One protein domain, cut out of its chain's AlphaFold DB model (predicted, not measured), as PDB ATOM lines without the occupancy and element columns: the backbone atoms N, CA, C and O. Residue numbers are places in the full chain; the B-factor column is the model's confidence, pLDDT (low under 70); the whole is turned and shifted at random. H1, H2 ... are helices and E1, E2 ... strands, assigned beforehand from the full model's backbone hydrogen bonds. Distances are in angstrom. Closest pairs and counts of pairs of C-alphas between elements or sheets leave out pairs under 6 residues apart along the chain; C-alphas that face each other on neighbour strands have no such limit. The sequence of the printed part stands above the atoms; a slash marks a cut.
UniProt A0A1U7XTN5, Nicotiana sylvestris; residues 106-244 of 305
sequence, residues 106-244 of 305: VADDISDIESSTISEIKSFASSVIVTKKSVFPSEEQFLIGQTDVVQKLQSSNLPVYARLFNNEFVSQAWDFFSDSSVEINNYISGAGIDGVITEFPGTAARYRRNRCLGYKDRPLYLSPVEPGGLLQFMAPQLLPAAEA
ATOM      1  N   VAL A 106     141.572 104.608  76.242       98.38
ATOM      2  CA  VAL A 106     142.379 103.967  77.283       98.38
ATOM      3  C   VAL A 106     142.150 102.455  77.196       98.38
ATOM      4  O   VAL A 106     140.999 101.989  77.125       98.38
ATOM      5  N   ALA A 107     143.242 101.698  77.095       94.88
ATOM      6  CA  ALA A 107     143.205 100.251  76.894       94.88
ATOM      7  C   ALA A 107     142.703  99.529  78.151       94.88
ATOM      8  O   ALA A 107     141.750  98.746  78.057       94.88
ATOM      9  N   ASP A 108     143.276  99.893  79.294       96.25
ATOM     10  CA  ASP A 108     143.096  99.214  80.571       96.25
ATOM     11  C   ASP A 108     142.244 100.019  81.560       96.25
ATOM     12  O   ASP A 108     141.908 101.190  81.346       96.25
ATOM     13  N   ASP A 109     141.874  99.352  82.650       97.88
ATOM     14  CA  ASP A 109     141.262  99.999  83.801       97.88
ATOM     15  C   ASP A 109     142.318 100.846  84.519       97.88
ATOM     16  O   ASP A 109     143.444 100.397  84.725       97.88
ATOM     17  N   ILE A 110     141.962 102.069  84.911       98.50
ATOM     18  CA  ILE A 110     142.881 103.007  85.570       98.50
ATOM     19  C   ILE A 110     142.247 103.564  86.839       98.50
ATOM     20  O   ILE A 110     141.041 103.800  86.882       98.50
ATOM     21  N   SER A 111     143.045 103.762  87.884       97.81
ATOM     22  CA  SER A 111     142.576 104.395  89.125       97.81
ATOM     23  C   SER A 111     142.731 105.913  89.095       97.81
ATOM     24  O   SER A 111     141.939 106.619  89.716       97.81
ATOM     25  N   ASP A 112     143.726 106.403  88.353       98.44
ATOM     26  CA  ASP A 112     144.062 107.816  88.231       98.44
ATOM     27  C   ASP A 112     144.792 108.102  86.897       98.44
ATOM     28  O   ASP A 112     145.147 107.185  86.153       98.44
ATOM     29  N   ILE A 113     145.015 109.375  86.585       98.56
ATOM     30  CA  ILE A 113     145.747 109.893  85.434       98.56
ATOM     31  C   ILE A 113     146.576 111.127  85.833       98.56
ATOM     32  O   ILE A 113     146.065 112.083  86.424       98.56
ATOM     33  N   GLU A 114     147.861 111.140  85.476       98.50
ATOM     34  CA  GLU A 114     148.743 112.273  85.777       98.50
ATOM     35  C   GLU A 114     148.422 113.509  84.915       98.50
ATOM     36  O   GLU A 114     147.983 113.419  83.766       98.50
ATOM     37  N   SER A 115     148.678 114.709  85.448       98.19
ATOM     38  CA  SER A 115     148.412 115.965  84.721       98.19
ATOM     39  C   SER A 115     149.288 116.142  83.468       98.19
ATOM     40  O   SER A 115     148.846 116.759  82.490       98.19
ATOM     41  N   SER A 116     150.511 115.601  83.476       98.06
ATOM     42  CA  SER A 116     151.375 115.534  82.288       98.06
ATOM     43  C   SER A 116     150.751 114.643  81.216       98.06
ATOM     44  O   SER A 116     150.603 115.094  80.078       98.06
ATOM     45  N   THR A 117     150.229 113.476  81.604       98.56
ATOM     46  CA  THR A 117     149.572 112.531  80.697       98.56
ATOM     47  C   THR A 117     148.359 113.157  80.021       98.56
ATOM     48  O   THR A 117     148.191 113.049  78.808       98.56
ATOM     49  N   ILE A 118     147.523 113.882  80.777       98.62
ATOM     50  CA  ILE A 118     146.381 114.625  80.215       98.62
ATOM     51  C   ILE A 118     146.856 115.636  79.164       98.62
ATOM     52  O   ILE A 118     146.233 115.786  78.108       98.62
ATOM     53  N   SER A 119     147.963 116.331  79.436       98.06
ATOM     54  CA  SER A 119     148.539 117.313  78.513       98.06
ATOM     55  C   SER A 119     149.061 116.653  77.233       98.06
ATOM     56  O   SER A 119     148.830 117.183  76.143       98.06
ATOM     57  N   GLU A 120     149.689 115.481  77.342       98.00
ATOM     58  CA  GLU A 120     150.133 114.700  76.187       98.00
ATOM     59  C   GLU A 120     148.939 114.195  75.364       98.00
ATOM     60  O   GLU A 120     148.924 114.394  74.146       98.00
ATOM     61  N   ILE A 121     147.888 113.660  76.002       98.56
ATOM     62  CA  ILE A 121     146.651 113.226  75.327       98.56
ATOM     63  C   ILE A 121     146.029 114.371  74.526       98.56
ATOM     64  O   ILE A 121     145.710 114.198  73.348       98.56
ATOM     65  N   LYS A 122     145.925 115.570  75.109       97.62
ATOM     66  CA  LYS A 122     145.387 116.759  74.418       97.62
ATOM     67  C   LYS A 122     146.151 117.135  73.155       97.62
ATOM     68  O   LYS A 122     145.600 117.808  72.287       97.62
ATOM     69  N   SER A 123     147.415 116.736  73.040       96.31
ATOM     70  CA  SER A 123     148.197 117.020  71.843       96.31
ATOM     71  C   SER A 123     147.724 116.202  70.633       96.31
ATOM     72  O   SER A 123     147.949 116.618  69.497       96.31
ATOM     73  N   PHE A 124     147.112 115.025  70.829       97.12
ATOM     74  CA  PHE A 124     146.689 114.121  69.747       97.12
ATOM     75  C   PHE A 124     145.214 113.716  69.762       97.12
ATOM     76  O   PHE A 124     144.757 113.147  68.774       97.12
ATOM     77  N   ALA A 125     144.476 113.991  70.832       98.25
ATOM     78  CA  ALA A 125     143.072 113.645  70.962       98.25
ATOM     79  C   ALA A 125     142.254 114.820  71.495       98.25
ATOM     80  O   ALA A 125     142.724 115.666  72.253       98.25
ATOM     81  N   SER A 126     140.996 114.839  71.085       97.94
ATOM     82  CA  SER A 126     139.982 115.815  71.480       97.94
ATOM     83  C   SER A 126     138.973 115.249  72.475       97.94
ATOM     84  O   SER A 126     138.244 116.023  73.079       97.94
ATOM     85  N   SER A 127     138.918 113.928  72.643       98.56
ATOM     86  CA  SER A 127     138.072 113.240  73.623       98.56
ATOM     87  C   SER A 127     138.690 111.899  74.024       98.56
ATOM     88  O   SER A 127     139.597 111.394  73.353       98.56
ATOM     89  N   VAL A 128     138.226 111.337  75.142       98.88
ATOM     90  CA  VAL A 128     138.776 110.108  75.727       98.88
ATOM     91  C   VAL A 128     137.672 109.085  75.969       98.88
ATOM     92  O   VAL A 128     136.592 109.427  76.441       98.88
ATOM     93  N   ILE A 129     137.940 107.818  75.659       98.88
ATOM     94  CA  ILE A 129     137.111 106.682  76.066       98.88
ATOM     95  C   ILE A 129     137.811 105.943  77.207       98.88
ATOM     96  O   ILE A 129     138.931 105.463  77.031       98.88
ATOM     97  N   VAL A 130     137.121 105.785  78.333       98.81
ATOM     98  CA  VAL A 130     137.573 105.028  79.511       98.81
ATOM     99  C   VAL A 130     136.703 103.792  79.734       98.81
ATOM    100  O   VAL A 130     135.590 103.694  79.207       98.81
ATOM    101  N   THR A 131     137.194 102.822  80.498       98.44
ATOM    102  CA  THR A 131     136.387 101.660  80.884       98.44
ATOM    103  C   THR A 131     135.403 102.023  81.997       98.44
ATOM    104  O   THR A 131     135.535 103.045  82.671       98.44
ATOM    105  N   LYS A 132     134.412 101.156  82.217       97.69
ATOM    106  CA  LYS A 132     133.497 101.248  83.359       97.69
ATOM    107  C   LYS A 132     134.244 101.263  84.705       97.69
ATOM    108  O   LYS A 132     133.978 102.123  85.543       97.69
ATOM    109  N   LYS A 133     135.238 100.384  84.868       97.25
ATOM    110  CA  LYS A 133     136.048 100.270  86.091       97.25
ATOM    111  C   LYS A 133     136.980 101.461  86.328       97.25
ATOM    112  O   LYS A 133     137.283 101.748  87.479       97.25
ATOM    113  N   SER A 134     137.360 102.202  85.284       98.44
ATOM    114  CA  SER A 134     138.080 103.472  85.446       98.44
ATOM    115  C   SER A 134     137.218 104.609  85.992       98.44
ATOM    116  O   SER A 134     137.757 105.653  86.337       98.44
ATOM    117  N   VAL A 135     135.892 104.443  86.037       98.44
ATOM    118  CA  VAL A 135     134.956 105.419  86.615       98.44
ATOM    119  C   VAL A 135     134.464 104.926  87.971       98.44
ATOM    120  O   VAL A 135     134.627 105.610  88.977       98.44
ATOM    121  N   PHE A 136     133.896 103.720  87.997       97.88
ATOM    122  CA  PHE A 136     133.433 103.047  89.205       97.88
ATOM    123  C   PHE A 136     134.153 101.698  89.327       97.88
ATOM    124  O   PHE A 136     133.717 100.724  88.701       97.88
ATOM    125  N   PRO A 137     135.268 101.623  90.074       96.94
ATOM    126  CA  PRO A 137     135.967 100.366  90.310       96.94
ATOM    127  C   PRO A 137     135.062  99.363  91.027       96.94
ATOM    128  O   PRO A 137     134.177  99.739  91.804       96.94
ATOM    129  N   SER A 138     135.294  98.077  90.760       95.19
ATOM    130  CA  SER A 138     134.518  96.993  91.352       95.19
ATOM    131  C   SER A 138     135.325  95.725  91.596       95.19
ATOM    132  O   SER A 138     136.193  95.373  90.794       95.19
ATOM    133  N   GLU A 139     134.952  95.026  92.668       94.19
ATOM    134  CA  GLU A 139     135.490  93.736  93.120       94.19
ATOM    135  C   GLU A 139     134.338  92.734  93.170       94.19
ATOM    136  O   GLU A 139     133.289  93.029  93.740       94.19
ATOM    137  N   GLU A 140     134.477  91.587  92.501       92.12
ATOM    138  CA  GLU A 140     133.383  90.605  92.347       92.12
ATOM    139  C   GLU A 140     132.029  91.234  91.937       92.12
ATOM    140  O   GLU A 140     130.947  90.802  92.336       92.12
ATOM    141  N   GLN A 141     132.097  92.273  91.098       92.69
ATOM    142  CA  GLN A 141     130.970  93.084  90.619       92.69
ATOM    143  C   GLN A 141     130.276  93.964  91.678       92.69
ATOM    144  O   GLN A 141     129.260  94.573  91.356       92.69
ATOM    145  N   PHE A 142     130.816  94.120  92.885       95.56
ATOM    146  CA  PHE A 142     130.397  95.167  93.821       95.56
ATOM    147  C   PHE A 142     131.193  96.440  93.578       95.56
ATOM    148  O   PHE A 142     132.417  96.393  93.469       95.56
ATOM    149  N   LEU A 143     130.522  97.585  93.490       96.44
ATOM    150  CA  LEU A 143     131.211  98.868  93.407       96.44
ATOM    151  C   LEU A 143     131.934  99.145  94.722       96.44
ATOM    152  O   LEU A 143     131.331  99.046  95.785       96.44
ATOM    153  N   ILE A 144     133.200  99.550  94.643       95.50
ATOM    154  CA  ILE A 144     134.010  99.882  95.828       95.50
ATOM    155  C   ILE A 144     134.236 101.392  95.989       95.50
ATOM    156  O   ILE A 144     134.736 101.844  97.014       95.50
ATOM    157  N   GLY A 145     133.882 102.189  94.978       95.38
ATOM    158  CA  GLY A 145     134.089 103.632  94.993       95.38
ATOM    159  C   GLY A 145     133.852 104.285  93.634       95.38
ATOM    160  O   GLY A 145     133.332 103.665  92.707       95.38
ATOM    161  N   GLN A 146     134.261 105.548  93.527       97.12
ATOM    162  CA  GLN A 146     134.293 106.330  92.293       97.12
ATOM    163  C   GLN A 146     135.666 107.004  92.177       97.12
ATOM    164  O   GLN A 146     136.157 107.557  93.161       97.12
ATOM    165  N   THR A 147     136.284 106.962  90.997       98.06
ATOM    166  CA  THR A 147     137.552 107.663  90.728       98.06
ATOM    167  C   THR A 147     137.311 109.136  90.381       98.06
ATOM    168  O   THR A 147     136.191 109.550  90.067       98.06
ATOM    169  N   ASP A 148     138.375 109.942  90.364       98.00
ATOM    170  CA  ASP A 148     138.340 111.324  89.873       98.00
ATOM    171  C   ASP A 148     138.828 111.467  88.414       98.00
ATOM    172  O   ASP A 148     138.941 112.584  87.905       98.00
ATOM    173  N   VAL A 149     139.040 110.351  87.700       98.69
ATOM    174  CA  VAL A 149     139.529 110.316  86.306       98.69
ATOM    175  C   VAL A 149     138.650 111.156  85.376       98.69
ATOM    176  O   VAL A 149     139.160 111.957  84.589       98.69
ATOM    177  N   VAL A 150     137.322 111.011  85.480       98.75
ATOM    178  CA  VAL A 150     136.365 111.772  84.654       98.75
ATOM    179  C   VAL A 150     136.512 113.272  84.912       98.75
ATOM    180  O   VAL A 150     136.656 114.053  83.971       98.75
ATOM    181  N   GLN A 151     136.556 113.669  86.187       98.56
ATOM    182  CA  GLN A 151     136.688 115.066  86.593       98.56
ATOM    183  C   GLN A 151     138.019 115.669  86.125       98.56
ATOM    184  O   GLN A 151     138.039 116.784  85.598       98.56
ATOM    185  N   LYS A 152     139.131 114.940  86.276       98.69
ATOM    186  CA  LYS A 152     140.464 115.373  85.837       98.69
ATOM    187  C   LYS A 152     140.509 115.621  84.330       98.69
ATOM    188  O   LYS A 152     140.923 116.702  83.905       98.69
ATOM    189  N   LEU A 153     140.004 114.688  83.522       98.75
ATOM    190  CA  LEU A 153     139.930 114.837  82.063       98.75
ATOM    191  C   LEU A 153     139.052 116.031  81.648       98.75
ATOM    192  O   LEU A 153     139.492 116.890  80.875       98.75
ATOM    193  N   GLN A 154     137.853 116.147  82.220       98.56
ATOM    194  CA  GLN A 154     136.920 117.232  81.898       98.56
ATOM    195  C   GLN A 154     137.432 118.608  82.331       98.56
ATOM    196  O   GLN A 154     137.265 119.576  81.589       98.56
ATOM    197  N   SER A 155     138.132 118.707  83.469       98.25
ATOM    198  CA  SER A 155     138.771 119.958  83.915       98.25
ATOM    199  C   SER A 155     139.794 120.497  82.906       98.25
ATOM    200  O   SER A 155     140.062 121.697  82.852       98.25
ATOM    201  N   SER A 156     140.311 119.616  82.046       97.81
ATOM    202  CA  SER A 156     141.237 119.938  80.964       97.81
ATOM    203  C   SER A 156     140.563 120.074  79.592       97.81
ATOM    204  O   SER A 156     141.267 120.215  78.587       97.81
ATOM    205  N   ASN A 157     139.226 120.124  79.545       97.94
ATOM    206  CA  ASN A 157     138.383 120.179  78.345       97.94
ATOM    207  C   ASN A 157     138.485 118.938  77.439       97.94
ATOM    208  O   ASN A 157     138.386 119.065  76.219       97.94
ATOM    209  N   LEU A 158     138.690 117.749  78.015       98.50
ATOM    210  CA  LEU A 158     138.535 116.482  77.300       98.50
ATOM    211  C   LEU A 158     137.188 115.847  77.666       98.50
ATOM    212  O   LEU A 158     137.035 115.398  78.803       98.50
ATOM    213  N   PRO A 159     136.219 115.776  76.735       98.62
ATOM    214  CA  PRO A 159     135.007 115.000  76.930       98.62
ATOM    215  C   PRO A 159     135.328 113.518  77.133       98.62
ATOM    216  O   PRO A 159     136.210 112.967  76.463       98.62
ATOM    217  N   VAL A 160     134.586 112.871  78.027       98.81
ATOM    218  CA  VAL A 160     134.814 111.490  78.454       98.81
ATOM    219  C   VAL A 160     133.636 110.605  78.075       98.81
ATOM    220  O   VAL A 160     132.497 110.831  78.480       98.81
ATOM    221  N   TYR A 161     133.925 109.541  77.340       98.75
ATOM    222  CA  TYR A 161     132.990 108.470  77.033       98.75
ATOM    223  C   TYR A 161     133.333 107.230  77.862       98.75
ATOM    224  O   TYR A 161     134.504 106.879  77.980       98.75
ATOM    225  N   ALA A 162     132.342 106.513  78.388       98.69
ATOM    226  CA  ALA A 162     132.586 105.231  79.061       98.69
ATOM    227  C   ALA A 162     132.185 104.036  78.179       98.69
ATOM    228  O   ALA A 162     131.167 104.081  77.476       98.69
ATOM    229  N   ARG A 163     132.974 102.955  78.228       97.69
ATOM    230  CA  ARG A 163     132.734 101.680  77.521       97.69
ATOM    231  C   ARG A 163     132.801 100.475  78.473       97.69
ATOM    232  O   ARG A 163     133.523 100.514  79.462       97.69
ATOM    233  N   LEU A 164     132.161  99.344  78.194       97.00
ATOM    234  CA  LEU A 164     131.100  99.079  77.217       97.00
ATOM    235  C   LEU A 164     129.818  98.783  78.003       97.00
ATOM    236  O   LEU A 164     129.848  98.006  78.957       97.00
ATOM    237  N   PHE A 165     128.708  99.422  77.635       98.06
ATOM    238  CA  PHE A 165     127.420  99.202  78.295       98.06
ATOM    239  C   PHE A 165     126.626  98.113  77.585       98.06
ATOM    240  O   PHE A 165     126.443  98.145  76.359       98.06
ATOM    241  N   ASN A 166     126.091  97.206  78.389       96.94
ATOM    242  CA  ASN A 166     125.405  95.991  77.986       96.94
ATOM    243  C   ASN A 166     124.060  95.900  78.722       96.94
ATOM    244  O   ASN A 166     123.912  96.452  79.808       96.94
ATOM    245  N   ASN A 167     123.058  95.252  78.121       96.31
ATOM    246  CA  ASN A 167     121.759  95.045  78.777       96.31
ATOM    247  C   ASN A 167     121.692  93.714  79.522       96.31
ATOM    248  O   ASN A 167     120.796  93.525  80.340       96.31
ATOM    249  N   GLU A 168     122.565  92.767  79.194       95.94
ATOM    250  CA  GLU A 168     122.612  91.474  79.858       95.94
ATOM    251  C   GLU A 168     122.779  91.683  81.369       95.94
ATOM    252  O   GLU A 168     123.682  92.398  81.790       95.94
ATOM    253  N   PHE A 169     121.895  91.096  82.177       92.88
ATOM    254  CA  PHE A 169     121.743  91.425  83.606       92.88
ATOM    255  C   PHE A 169     122.970  91.097  84.477       92.88
ATOM    256  O   PHE A 169     123.079  91.563  85.606       92.88
ATOM    257  N   VAL A 170     123.880  90.279  83.953       93.94
ATOM    258  CA  VAL A 170     125.159  89.899  84.576       93.94
ATOM    259  C   VAL A 170     126.298  90.865  84.240       93.94
ATOM    260  O   VAL A 170     127.403  90.705  84.739       93.94
ATOM    261  N   SER A 171     126.067  91.841  83.357       94.69
ATOM    262  CA  SER A 171     127.119  92.730  82.841       94.69
ATOM    263  C   SER A 171     127.349  93.990  83.676       94.69
ATOM    264  O   SER A 171     128.346  94.696  83.477       94.69
ATOM    265  N   GLN A 172     126.411  94.305  84.567       95.19
ATOM    266  CA  GLN A 172     126.457  95.465  85.449       95.19
ATOM    267  C   GLN A 172     126.966  95.060  86.833       95.19
ATOM    268  O   GLN A 172     126.896  93.894  87.214       95.19
ATOM    269  N   ALA A 173     127.460  96.037  87.593       96.12
ATOM    270  CA  ALA A 173     127.715  95.843  89.015       96.12
ATOM    271  C   ALA A 173     126.410  95.545  89.778       96.12
ATOM    272  O   ALA A 173     125.340  96.031  89.390       96.12
ATOM    273  N   TRP A 174     126.498  94.788  90.874       95.06
ATOM    274  CA  TRP A 174     125.353  94.407  91.706       95.06
ATOM    275  C   TRP A 174     124.595  95.612  92.254       95.06
ATOM    276  O   TRP A 174     123.371  95.570  92.357       95.06
ATOM    277  N   ASP A 175     125.307  96.707  92.520       95.62
ATOM    278  CA  ASP A 175     124.773  97.986  92.989       95.62
ATOM    279  C   ASP A 175     123.692  98.556  92.056       95.62
ATOM    280  O   ASP A 175     122.790  99.268  92.492       95.62
ATOM    281  N   PHE A 176     123.725  98.202  90.770       95.50
ATOM    282  CA  PHE A 176     122.724  98.631  89.793       95.50
ATOM    283  C   PHE A 176     121.517  97.697  89.697       95.50
ATOM    284  O   PHE A 176     120.645  97.928  88.859       95.50
ATOM    285  N   PHE A 177     121.452  96.643  90.519       93.38
ATOM    286  CA  PHE A 177     120.374  95.649  90.535       93.38
ATOM    287  C   PHE A 177     120.046  95.103  89.139       93.38
ATOM    288  O   PHE A 177     118.880  94.929  88.779       93.38
ATOM    289  N   SER A 178     121.089  94.877  88.332       93.88
ATOM    290  CA  SER A 178     120.976  94.420  86.944       93.88
ATOM    291  C   SER A 178     120.163  95.332  86.005       93.88
ATOM    292  O   SER A 178     119.750  94.906  84.922       93.88
ATOM    293  N   ASP A 179     119.921  96.592  86.379       95.69
ATOM    294  CA  ASP A 179     119.201  97.555  85.549       95.69
ATOM    295  C   ASP A 179     120.174  98.439  84.750       95.69
ATOM    296  O   ASP A 179     120.807  99.370  85.249       95.69
ATOM    297  N   SER A 180     120.242  98.172  83.445       96.19
ATOM    298  CA  SER A 180     121.030  98.952  82.475       96.19
ATOM    299  C   SER A 180     120.696 100.453  82.431       96.19
ATOM    300  O   SER A 180     121.552 101.267  82.093       96.19
ATOM    301  N   SER A 181     119.466 100.859  82.758       95.44
ATOM    302  CA  SER A 181     119.084 102.277  82.809       95.44
ATOM    303  C   SER A 181     119.599 102.942  84.083       95.44
ATOM    304  O   SER A 181     119.993 104.107  84.023       95.44
ATOM    305  N   VAL A 182     119.611 102.215  85.208       96.00
ATOM    306  CA  VAL A 182     120.217 102.670  86.471       96.00
ATOM    307  C   VAL A 182     121.727 102.801  86.305       96.00
ATOM    308  O   VAL A 182     122.273 103.843  86.657       96.00
ATOM    309  N   GLU A 183     122.383 101.819  85.678       97.69
ATOM    310  CA  GLU A 183     123.810 101.899  85.351       97.69
ATOM    311  C   GLU A 183     124.098 103.148  84.501       97.69
ATOM    312  O   GLU A 183     124.870 104.010  84.909       97.69
ATOM    313  N   ILE A 184     123.417 103.327  83.362       97.75
ATOM    314  CA  ILE A 184     123.599 104.522  82.517       97.75
ATOM    315  C   ILE A 184     123.357 105.816  83.311       97.75
ATOM    316  O   ILE A 184     124.107 106.782  83.156       97.75
ATOM    317  N   ASN A 185     122.339 105.845  84.177       96.75
ATOM    318  CA  ASN A 185     122.062 107.004  85.016       96.75
ATOM    319  C   ASN A 185     123.208 107.319  85.976       96.75
ATOM    320  O   ASN A 185     123.551 108.489  86.137       96.75
ATOM    321  N   ASN A 186     123.808 106.297  86.583       97.38
ATOM    322  CA  ASN A 186     124.902 106.470  87.525       97.38
ATOM    323  C   ASN A 186     126.133 107.079  86.857       97.38
ATOM    324  O   ASN A 186     126.759 107.989  87.390       97.38
ATOM    325  N   TYR A 187     126.440 106.626  85.646       98.19
ATOM    326  CA  TYR A 187     127.569 107.143  84.887       98.19
ATOM    327  C   TYR A 187     127.329 108.565  84.368       98.19
ATOM    328  O   TYR A 187     128.219 109.406  84.466       98.19
ATOM    329  N   ILE A 188     126.132 108.869  83.860       96.56
ATOM    330  CA  ILE A 188     125.833 110.197  83.299       96.56
ATOM    331  C   ILE A 188     125.555 111.231  84.395       96.56
ATOM    332  O   ILE A 188     126.085 112.332  84.346       96.56
ATOM    333  N   SER A 189     124.704 110.912  85.372       93.94
ATOM    334  CA  SER A 189     124.280 111.870  86.405       93.94
ATOM    335  C   SER A 189     125.113 111.811  87.685       93.94
ATOM    336  O   SER A 189     125.151 112.809  88.395       93.94
ATOM    337  N   GLY A 190     125.734 110.669  87.992       94.62
ATOM    338  CA  GLY A 190     126.637 110.523  89.138       94.62
ATOM    339  C   GLY A 190     128.067 110.925  88.782       94.62
ATOM    340  O   GLY A 190     128.572 111.916  89.296       94.62
ATOM    341  N   ALA A 191     128.697 110.196  87.856       97.56
ATOM    342  CA  ALA A 191     130.082 110.467  87.454       97.56
ATOM    343  C   ALA A 191     130.242 111.618  86.447       97.56
ATOM    344  O   ALA A 191     131.339 112.151  86.306       97.56
ATOM    345  N   GLY A 192     129.175 112.008  85.746       97.44
ATOM    346  CA  GLY A 192     129.203 113.156  84.841       97.44
ATOM    347  C   GLY A 192     129.814 112.886  83.467       97.44
ATOM    348  O   GLY A 192     130.258 113.836  82.832       97.44
ATOM    349  N   ILE A 193     129.860 111.637  82.983       98.50
ATOM    350  CA  ILE A 193     130.431 111.344  81.654       98.50
ATOM    351  C   ILE A 193     129.635 112.011  80.517       98.50
ATOM    352  O   ILE A 193     128.414 112.164  80.587       98.50
ATOM    353  N   ASP A 194     130.313 112.321  79.414       98.31
ATOM    354  CA  ASP A 194     129.744 113.014  78.252       98.31
ATOM    355  C   ASP A 194     129.000 112.080  77.284       98.31
ATOM    356  O   ASP A 194     128.179 112.520  76.469       98.31
ATOM    357  N   GLY A 195     129.250 110.771  77.357       97.25
ATOM    358  CA  GLY A 195     128.511 109.800  76.560       97.25
ATOM    359  C   GLY A 195     128.845 108.343  76.847       97.25
ATOM    360  O   GLY A 195     129.816 108.013  77.517       97.25
ATOM    361  N   VAL A 196     128.027 107.450  76.298       97.94
ATOM    362  CA  VAL A 196     128.155 106.000  76.488       97.94
ATOM    363  C   VAL A 196     128.490 105.309  75.172       97.94
ATOM    364  O   VAL A 196     127.895 105.608  74.136       97.94
ATOM    365  N   ILE A 197     129.402 104.340  75.223       98.25
ATOM    366  CA  ILE A 197     129.602 103.350  74.163       98.25
ATOM    367  C   ILE A 197     128.824 102.098  74.566       98.25
ATOM    368  O   ILE A 197     129.064 101.526  75.630       98.25
ATOM    369  N   THR A 198     127.863 101.678  73.743       97.56
ATOM    370  CA  THR A 198     126.947 100.579  74.076       97.56
ATOM    371  C   THR A 198     126.636  99.703  72.873       97.56
ATOM    372  O   THR A 198     126.511 100.189  71.751       97.56
ATOM    373  N   GLU A 199     126.425  98.415  73.130       95.88
ATOM    374  CA  GLU A 199     125.868  97.476  72.148       95.88
ATOM    375  C   GLU A 199     124.328  97.498  72.119       95.88
ATOM    376  O   GLU A 199     123.706  96.858  71.275       95.88
ATOM    377  N   PHE A 200     123.696  98.268  73.015       96.69
ATOM    378  CA  PHE A 200     122.244  98.388  73.154       96.69
ATOM    379  C   PHE A 200     121.787  99.841  72.961       96.69
ATOM    380  O   PHE A 200     121.247 100.466  73.882       96.69
ATOM    381  N   PRO A 201     121.936 100.411  71.747       95.81
ATOM    382  CA  PRO A 201     121.613 101.816  71.483       95.81
ATOM    383  C   PRO A 201     120.148 102.169  71.781       95.81
ATOM    384  O   PRO A 201     119.849 103.312  72.118       95.81
ATOM    385  N   GLY A 202     119.229 101.197  71.716       96.69
ATOM    386  CA  GLY A 202     117.832 101.387  72.116       96.69
ATOM    387  C   GLY A 202     117.670 101.772  73.592       96.69
ATOM    388  O   GLY A 202     116.865 102.651  73.904       96.69
ATOM    389  N   THR A 203     118.468 101.183  74.488       97.12
ATOM    390  CA  THR A 203     118.459 101.504  75.923       97.12
ATOM    391  C   THR A 203     118.981 102.912  76.172       97.12
ATOM    392  O   THR A 203     118.289 103.720  76.792       97.12
ATOM    393  N   ALA A 204     120.149 103.247  75.616       96.75
ATOM    394  CA  ALA A 204     120.732 104.582  75.751       96.75
ATOM    395  C   ALA A 204     119.822 105.670  75.151       96.75
ATOM    396  O   ALA A 204     119.609 106.722  75.756       96.75
ATOM    397  N   ALA A 205     119.207 105.407  73.992       95.94
ATOM    398  CA  ALA A 205     118.262 106.332  73.375       95.94
ATOM    399  C   ALA A 205     116.985 106.514  74.212       95.94
ATOM    400  O   ALA A 205     116.456 107.624  74.278       95.94
ATOM    401  N   ARG A 206     116.484 105.451  74.859       96.44
ATOM    402  CA  ARG A 206     115.355 105.538  75.797       96.44
ATOM    403  C   ARG A 206     115.723 106.378  77.018       96.44
ATOM    404  O   ARG A 206     114.960 107.280  77.350       96.44
ATOM    405  N   TYR A 207     116.881 106.125  77.633       95.44
ATOM    406  CA  TYR A 207     117.378 106.916  78.761       95.44
ATOM    407  C   TYR A 207     117.471 108.399  78.389       95.44
ATOM    408  O   TYR A 207     116.864 109.236  79.047       95.44
ATOM    409  N   ARG A 208     118.118 108.730  77.265       93.62
ATOM    410  CA  ARG A 208     118.291 110.120  76.814       93.62
ATOM    411  C   ARG A 208     116.969 110.850  76.545       93.62
ATOM    412  O   ARG A 208     116.900 112.065  76.685       93.62
ATOM    413  N   ARG A 209     115.917 110.130  76.140       94.50
ATOM    414  CA  ARG A 209     114.570 110.691  75.913       94.50
ATOM    415  C   ARG A 209     113.714 110.741  77.182       94.50
ATOM    416  O   ARG A 209     112.569 111.190  77.112       94.50
ATOM    417  N   ASN A 210     114.223 110.271  78.321       93.06
ATOM    418  CA  ASN A 210     113.501 110.305  79.584       93.06
ATOM    419  C   ASN A 210     113.273 111.760  80.023       93.06
ATOM    420  O   ASN A 210     114.212 112.493  80.325       93.06
ATOM    421  N   ARG A 211     112.001 112.165  80.099       92.25
ATOM    422  CA  ARG A 211     111.598 113.530  80.475       92.25
ATOM    423  C   ARG A 211     111.988 113.896  81.906       92.25
ATOM    424  O   ARG A 211     112.210 115.069  82.183       92.25
ATOM    425  N   CYS A 212     112.121 112.904  82.784       90.69
ATOM    426  CA  CYS A 212     112.481 113.120  84.181       90.69
ATOM    427  C   CYS A 212     113.909 113.668  84.348       90.69
ATOM    428  O   CYS A 212     114.199 114.282  85.369       90.69
ATOM    429  N   LEU A 213     114.785 113.515  83.342       89.81
ATOM    430  CA  LEU A 213     116.131 114.109  83.354       89.81
ATOM    431  C   LEU A 213     116.100 115.646  83.336       89.81
ATOM    432  O   LEU A 213     117.044 116.279  83.802       89.81
ATOM    433  N   GLY A 214     115.021 116.237  82.810       89.00
ATOM    434  CA  GLY A 214     114.820 117.686  82.757       89.00
ATOM    435  C   GLY A 214     114.095 118.268  83.971       89.00
ATOM    436  O   GLY A 214     113.831 119.468  83.992       89.00
ATOM    437  N   TYR A 215     113.723 117.451  84.961       92.12
ATOM    438  CA  TYR A 215     113.057 117.950  86.164       92.12
ATOM    439  C   TYR A 215     114.074 118.616  87.091       92.12
ATOM    440  O   TYR A 215     115.177 118.101  87.279       92.12
ATOM    441  N   LYS A 216     113.682 119.752  87.680       89.62
ATOM    442  CA  LYS A 216     114.483 120.445  88.699       89.62
ATOM    443  C   LYS A 216     114.661 119.557  89.933       89.62
ATOM    444  O   LYS A 216     115.783 119.347  90.375       89.62
ATOM    445  N   ASP A 217     113.551 118.990  90.401       90.75
ATOM    446  CA  ASP A 217     113.518 118.004  91.474       90.75
ATOM    447  C   ASP A 217     113.362 116.622  90.840       90.75
ATOM    448  O   ASP A 217     112.284 116.238  90.368       90.75
ATOM    449  N   ARG A 218     114.476 115.894  90.740       88.56
ATOM    450  CA  ARG A 218     114.476 114.570  90.122       88.56
ATOM    451  C   ARG A 218     113.785 113.559  91.047       88.56
ATOM    452  O   ARG A 218     114.014 113.589  92.255       88.56
ATOM    453  N   PRO A 219     112.963 112.646  90.502       90.06
ATOM    454  CA  PRO A 219     112.394 111.553  91.280       90.06
ATOM    455  C   PRO A 219     113.474 110.721  91.980       90.06
ATOM    456  O   PRO A 219     114.531 110.483  91.400       90.06
ATOM    457  N   LEU A 220     113.176 110.204  93.178       89.25
ATOM    458  CA  LEU A 220     114.140 109.442  93.987       89.25
ATOM    459  C   LEU A 220     114.755 108.248  93.246       89.25
ATOM    460  O   LEU A 220     115.937 107.980  93.420       89.25
ATOM    461  N   TYR A 221     113.996 107.584  92.369       84.81
ATOM    462  CA  TYR A 221     114.481 106.457  91.560       84.81
ATOM    463  C   TYR A 221     115.524 106.845  90.489       84.81
ATOM    464  O   TYR A 221     116.079 105.968  89.836       84.81
ATOM    465  N   LEU A 222     115.761 108.143  90.262       89.88
ATOM    466  CA  LEU A 222     116.840 108.665  89.413       89.88
ATOM    467  C   LEU A 222     118.038 109.171  90.221       89.88
ATOM    468  O   LEU A 222     118.980 109.705  89.627       89.88
ATOM    469  N   SER A 223     118.018 109.029  91.544       92.69
ATOM    470  CA  SER A 223     119.205 109.298  92.354       92.69
ATOM    471  C   SER A 223     120.302 108.309  91.948       92.69
ATOM    472  O   SER A 223     120.007 107.118  91.815       92.69
ATOM    473  N   PRO A 224     121.539 108.773  91.699       94.31
ATOM    474  CA  PRO A 224     122.672 107.877  91.520       94.31
ATOM    475  C   PRO A 224     122.798 106.924  92.712       94.31
ATOM    476  O   PRO A 224     122.535 107.305  93.853       94.31
ATOM    477  N   VAL A 225     123.178 105.684  92.426       94.19
ATOM    478  CA  VAL A 225     123.517 104.695  93.443       94.19
ATOM    479  C   VAL A 225     124.836 105.103  94.088       94.19
ATOM    480  O   VAL A 225     125.786 105.464  93.394       94.19
ATOM    481  N   GLU A 226     124.890 105.035  95.415       94.62
ATOM    482  CA  GLU A 226     126.114 105.262  96.179       94.62
ATOM    483  C   GLU A 226     127.075 104.072  95.993       94.62
ATOM    484  O   GLU A 226     126.727 102.951  96.379       94.62
ATOM    485  N   PRO A 227     128.271 104.275  95.407       93.75
ATOM    486  CA  PRO A 227     129.264 103.212  95.286       93.75
ATOM    487  C   PRO A 227     129.662 102.668  96.662       93.75
ATOM    488  O   PRO A 227     129.905 103.439  97.587       93.75
ATOM    489  N   GLY A 228     129.733 101.344  96.803       92.38
ATOM    490  CA  GLY A 228     130.017 100.691  98.084       92.38
ATOM    491  C   GLY A 228     128.805 100.567  99.005       92.38
ATOM    492  O   GLY A 228     128.925  99.976 100.077       92.38
ATOM    493  N   GLY A 229     127.629 101.060  98.602       93.00
ATOM    494  CA  GLY A 229     126.411 100.976  99.406       93.00
ATOM    495  C   GLY A 229     126.017  99.536  99.737       93.00
ATOM    496  O   GLY A 229     125.653  99.249 100.875       93.00
ATOM    497  N   LEU A 230     126.148  98.600  98.787       93.31
ATOM    498  CA  LEU A 230     125.848  97.187  99.049       93.31
ATOM    499  C   LEU A 230     126.855  96.523  99.996       93.31
ATOM    500  O   LEU A 230     126.449  95.710 100.829       93.31
ATOM    501  N   LEU A 231     128.136  96.899  99.921       93.75
ATOM    502  CA  LEU A 231     129.193  96.337 100.770       93.75
ATOM    503  C   LEU A 231     128.916  96.577 102.259       93.75
ATOM    504  O   LEU A 231     129.212  95.721 103.089       93.75
ATOM    505  N   GLN A 232     128.282  97.701 102.600       93.00
ATOM    506  CA  GLN A 232     127.931  98.052 103.981       93.00
ATOM    507  C   GLN A 232     126.938  97.070 104.628       93.00
ATOM    508  O   GLN A 232     126.859  96.993 105.854       93.00
ATOM    509  N   PHE A 233     126.184  96.313 103.825       93.06
ATOM    510  CA  PHE A 233     125.216  95.322 104.307       93.06
ATOM    511  C   PHE A 233     125.766  93.892 104.330       93.06
ATOM    512  O   PHE A 233     125.079  92.975 104.786       93.06
ATOM    513  N   MET A 234     126.986  93.675 103.834       93.88
ATOM    514  CA  MET A 234     127.592  92.350 103.772       93.88
ATOM    515  C   MET A 234     128.221  91.973 105.114       93.88
ATOM    516  O   MET A 234     128.816  92.792 105.811       93.88
ATOM    517  N   ALA A 235     128.111  90.695 105.478       94.69
ATOM    518  CA  ALA A 235     128.857  90.172 106.614       94.69
ATOM    519  C   ALA A 235     130.366  90.190 106.283       94.69
ATOM    520  O   ALA A 235     130.714  89.864 105.148       94.69
ATOM    521  N   PRO A 236     131.267  90.500 107.236       92.50
ATOM    522  CA  PRO A 236     132.697  90.659 106.951       92.50
ATOM    523  C   PRO A 236     133.344  89.478 106.215       92.50
ATOM    524  O   PRO A 236     134.215  89.671 105.379       92.50
ATOM    525  N   GLN A 237     132.896  88.255 106.494       92.94
ATOM    526  CA  GLN A 237     133.384  87.025 105.863       92.94
ATOM    527  C   GLN A 237     132.889  86.797 104.425       92.94
ATOM    528  O   GLN A 237     133.342  85.858 103.779       92.94
ATOM    529  N   LEU A 238     131.918  87.587 103.962       92.62
ATOM    530  CA  LEU A 238     131.372  87.538 102.603       92.62
ATOM    531  C   LEU A 238     131.849  88.712 101.746       92.62
ATOM    532  O   LEU A 238     131.517  88.741 100.566       92.62
ATOM    533  N   LEU A 239     132.561  89.683 102.327       93.00
ATOM    534  CA  LEU A 239     133.115  90.792 101.560       93.00
ATOM    535  C   LEU A 239     134.056  90.249 100.474       93.00
ATOM    536  O   LEU A 239     134.820  89.319 100.764       93.00
ATOM    537  N   PRO A 240     134.027  90.831  99.261       92.44
ATOM    538  CA  PRO A 240     135.006  90.514  98.234       92.44
ATOM    539  C   PRO A 240     136.426  90.680  98.775       92.44
ATOM    540  O   PRO A 240     136.698  91.534  99.626       92.44
ATOM    541  N   ALA A 241     137.340  89.839  98.296       91.19
ATOM    542  CA  ALA A 241     138.746  90.025  98.606       91.19
ATOM    543  C   ALA A 241     139.238  91.309  97.931       91.19
ATOM    544  O   ALA A 241     139.074  91.462  96.723       91.19
ATOM    545  N   ALA A 242     139.880  92.184  98.709       89.12
ATOM    546  CA  ALA A 242     140.450  93.413  98.178       89.12
ATOM    547  C   ALA A 242     141.443  93.101  97.046       89.12
ATOM    548  O   ALA A 242     142.396  92.335  97.237       89.12
ATOM    549  N   GLU A 243     141.222  93.702  95.882       90.50
ATOM    550  CA  GLU A 243     142.094  93.565  94.718       90.50
ATOM    551  C   GLU A 243     143.189  94.646  94.735       90.50
ATOM    552  O   GLU A 243     143.111  95.662  95.432       90.50
ATOM    553  N   ALA A 244     144.265  94.428  93.971       91.25
ATOM    554  CA  ALA A 244     145.269  95.468  93.788       91.25
ATOM    555  C   ALA A 244     144.642  96.673  93.056       91.25
ATOM    556  O   ALA A 244     143.900  96.464  92.094       91.25
TER     557      ALA A 244
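Overview. This is residues 106 to 244 of the 305 residues of a protein of Nicotiana sylvestris (UniProt A0A1U7XTN5). Little regular structure: a small parallel sheet, E1 E2 E3, has H2 and H3 over one face and long loops around it, while residues 214 to 220 and 232 to 238 stick out. The printed part has 139 residues, 55 in named elements, ordered H1 E1 H2 E2 H3 E3 H4 H5, class mixed; it is compact, radius of gyration of the C-alphas 15.6 A, spans 46 by 40 by 29 A.

Arrangement. H1, residues 115 to 124, is close to but not clearly touching H2, residues 149 to 155; their closest C-alphas, Ile 118 and Leu 153, are 6.7 A apart. E1, residues 127 to 131, and E2, residues 160 to 165, are parallel neighbours, N 161 and O 128 within hydrogen-bond range at 2.8 A. E3, residues 195 to 198, is parallel to E2, with N 197 and O 162 at 2.9 A. H2 and H3, residues 180 to 190, lie on the same face, heights over the sheet 9.5 A and 10.1 A, making two layers, helices on one face of a sheet. E1, H2, E2 and E2, H3, E3 are strand-helix-strand units, parallel neighbour strands with a helix between, both with right-handed crossovers. H4, residues 201 to 208, touches H3, closest C-alphas Tyr 207 and Ser 181, 6.4 A, and only grazes the sheet. H5, residues 211 to 214, and H4 meet only through their link. Every O i to N i+4 pair is within range in H2, H3 and H4, 5 of 6 in H1; H5 is too short for one.

Along the chain. H1 spans 15.2 A from C-alpha 115 at (148.412, 115.965, 84.721); E2 spans 14.3 A, H3 14.5 A; H5 ends at C-alpha 214, (114.820, 117.686, 82.757).

Size, cuts and confidence. The two C-alphas farthest apart, Ser 123 and Ala 235, are 48.0 A apart. The printed part has no cut; the links E1 to H2 and E2 to H3 are long. No printed residue is under 70 in pLDDT.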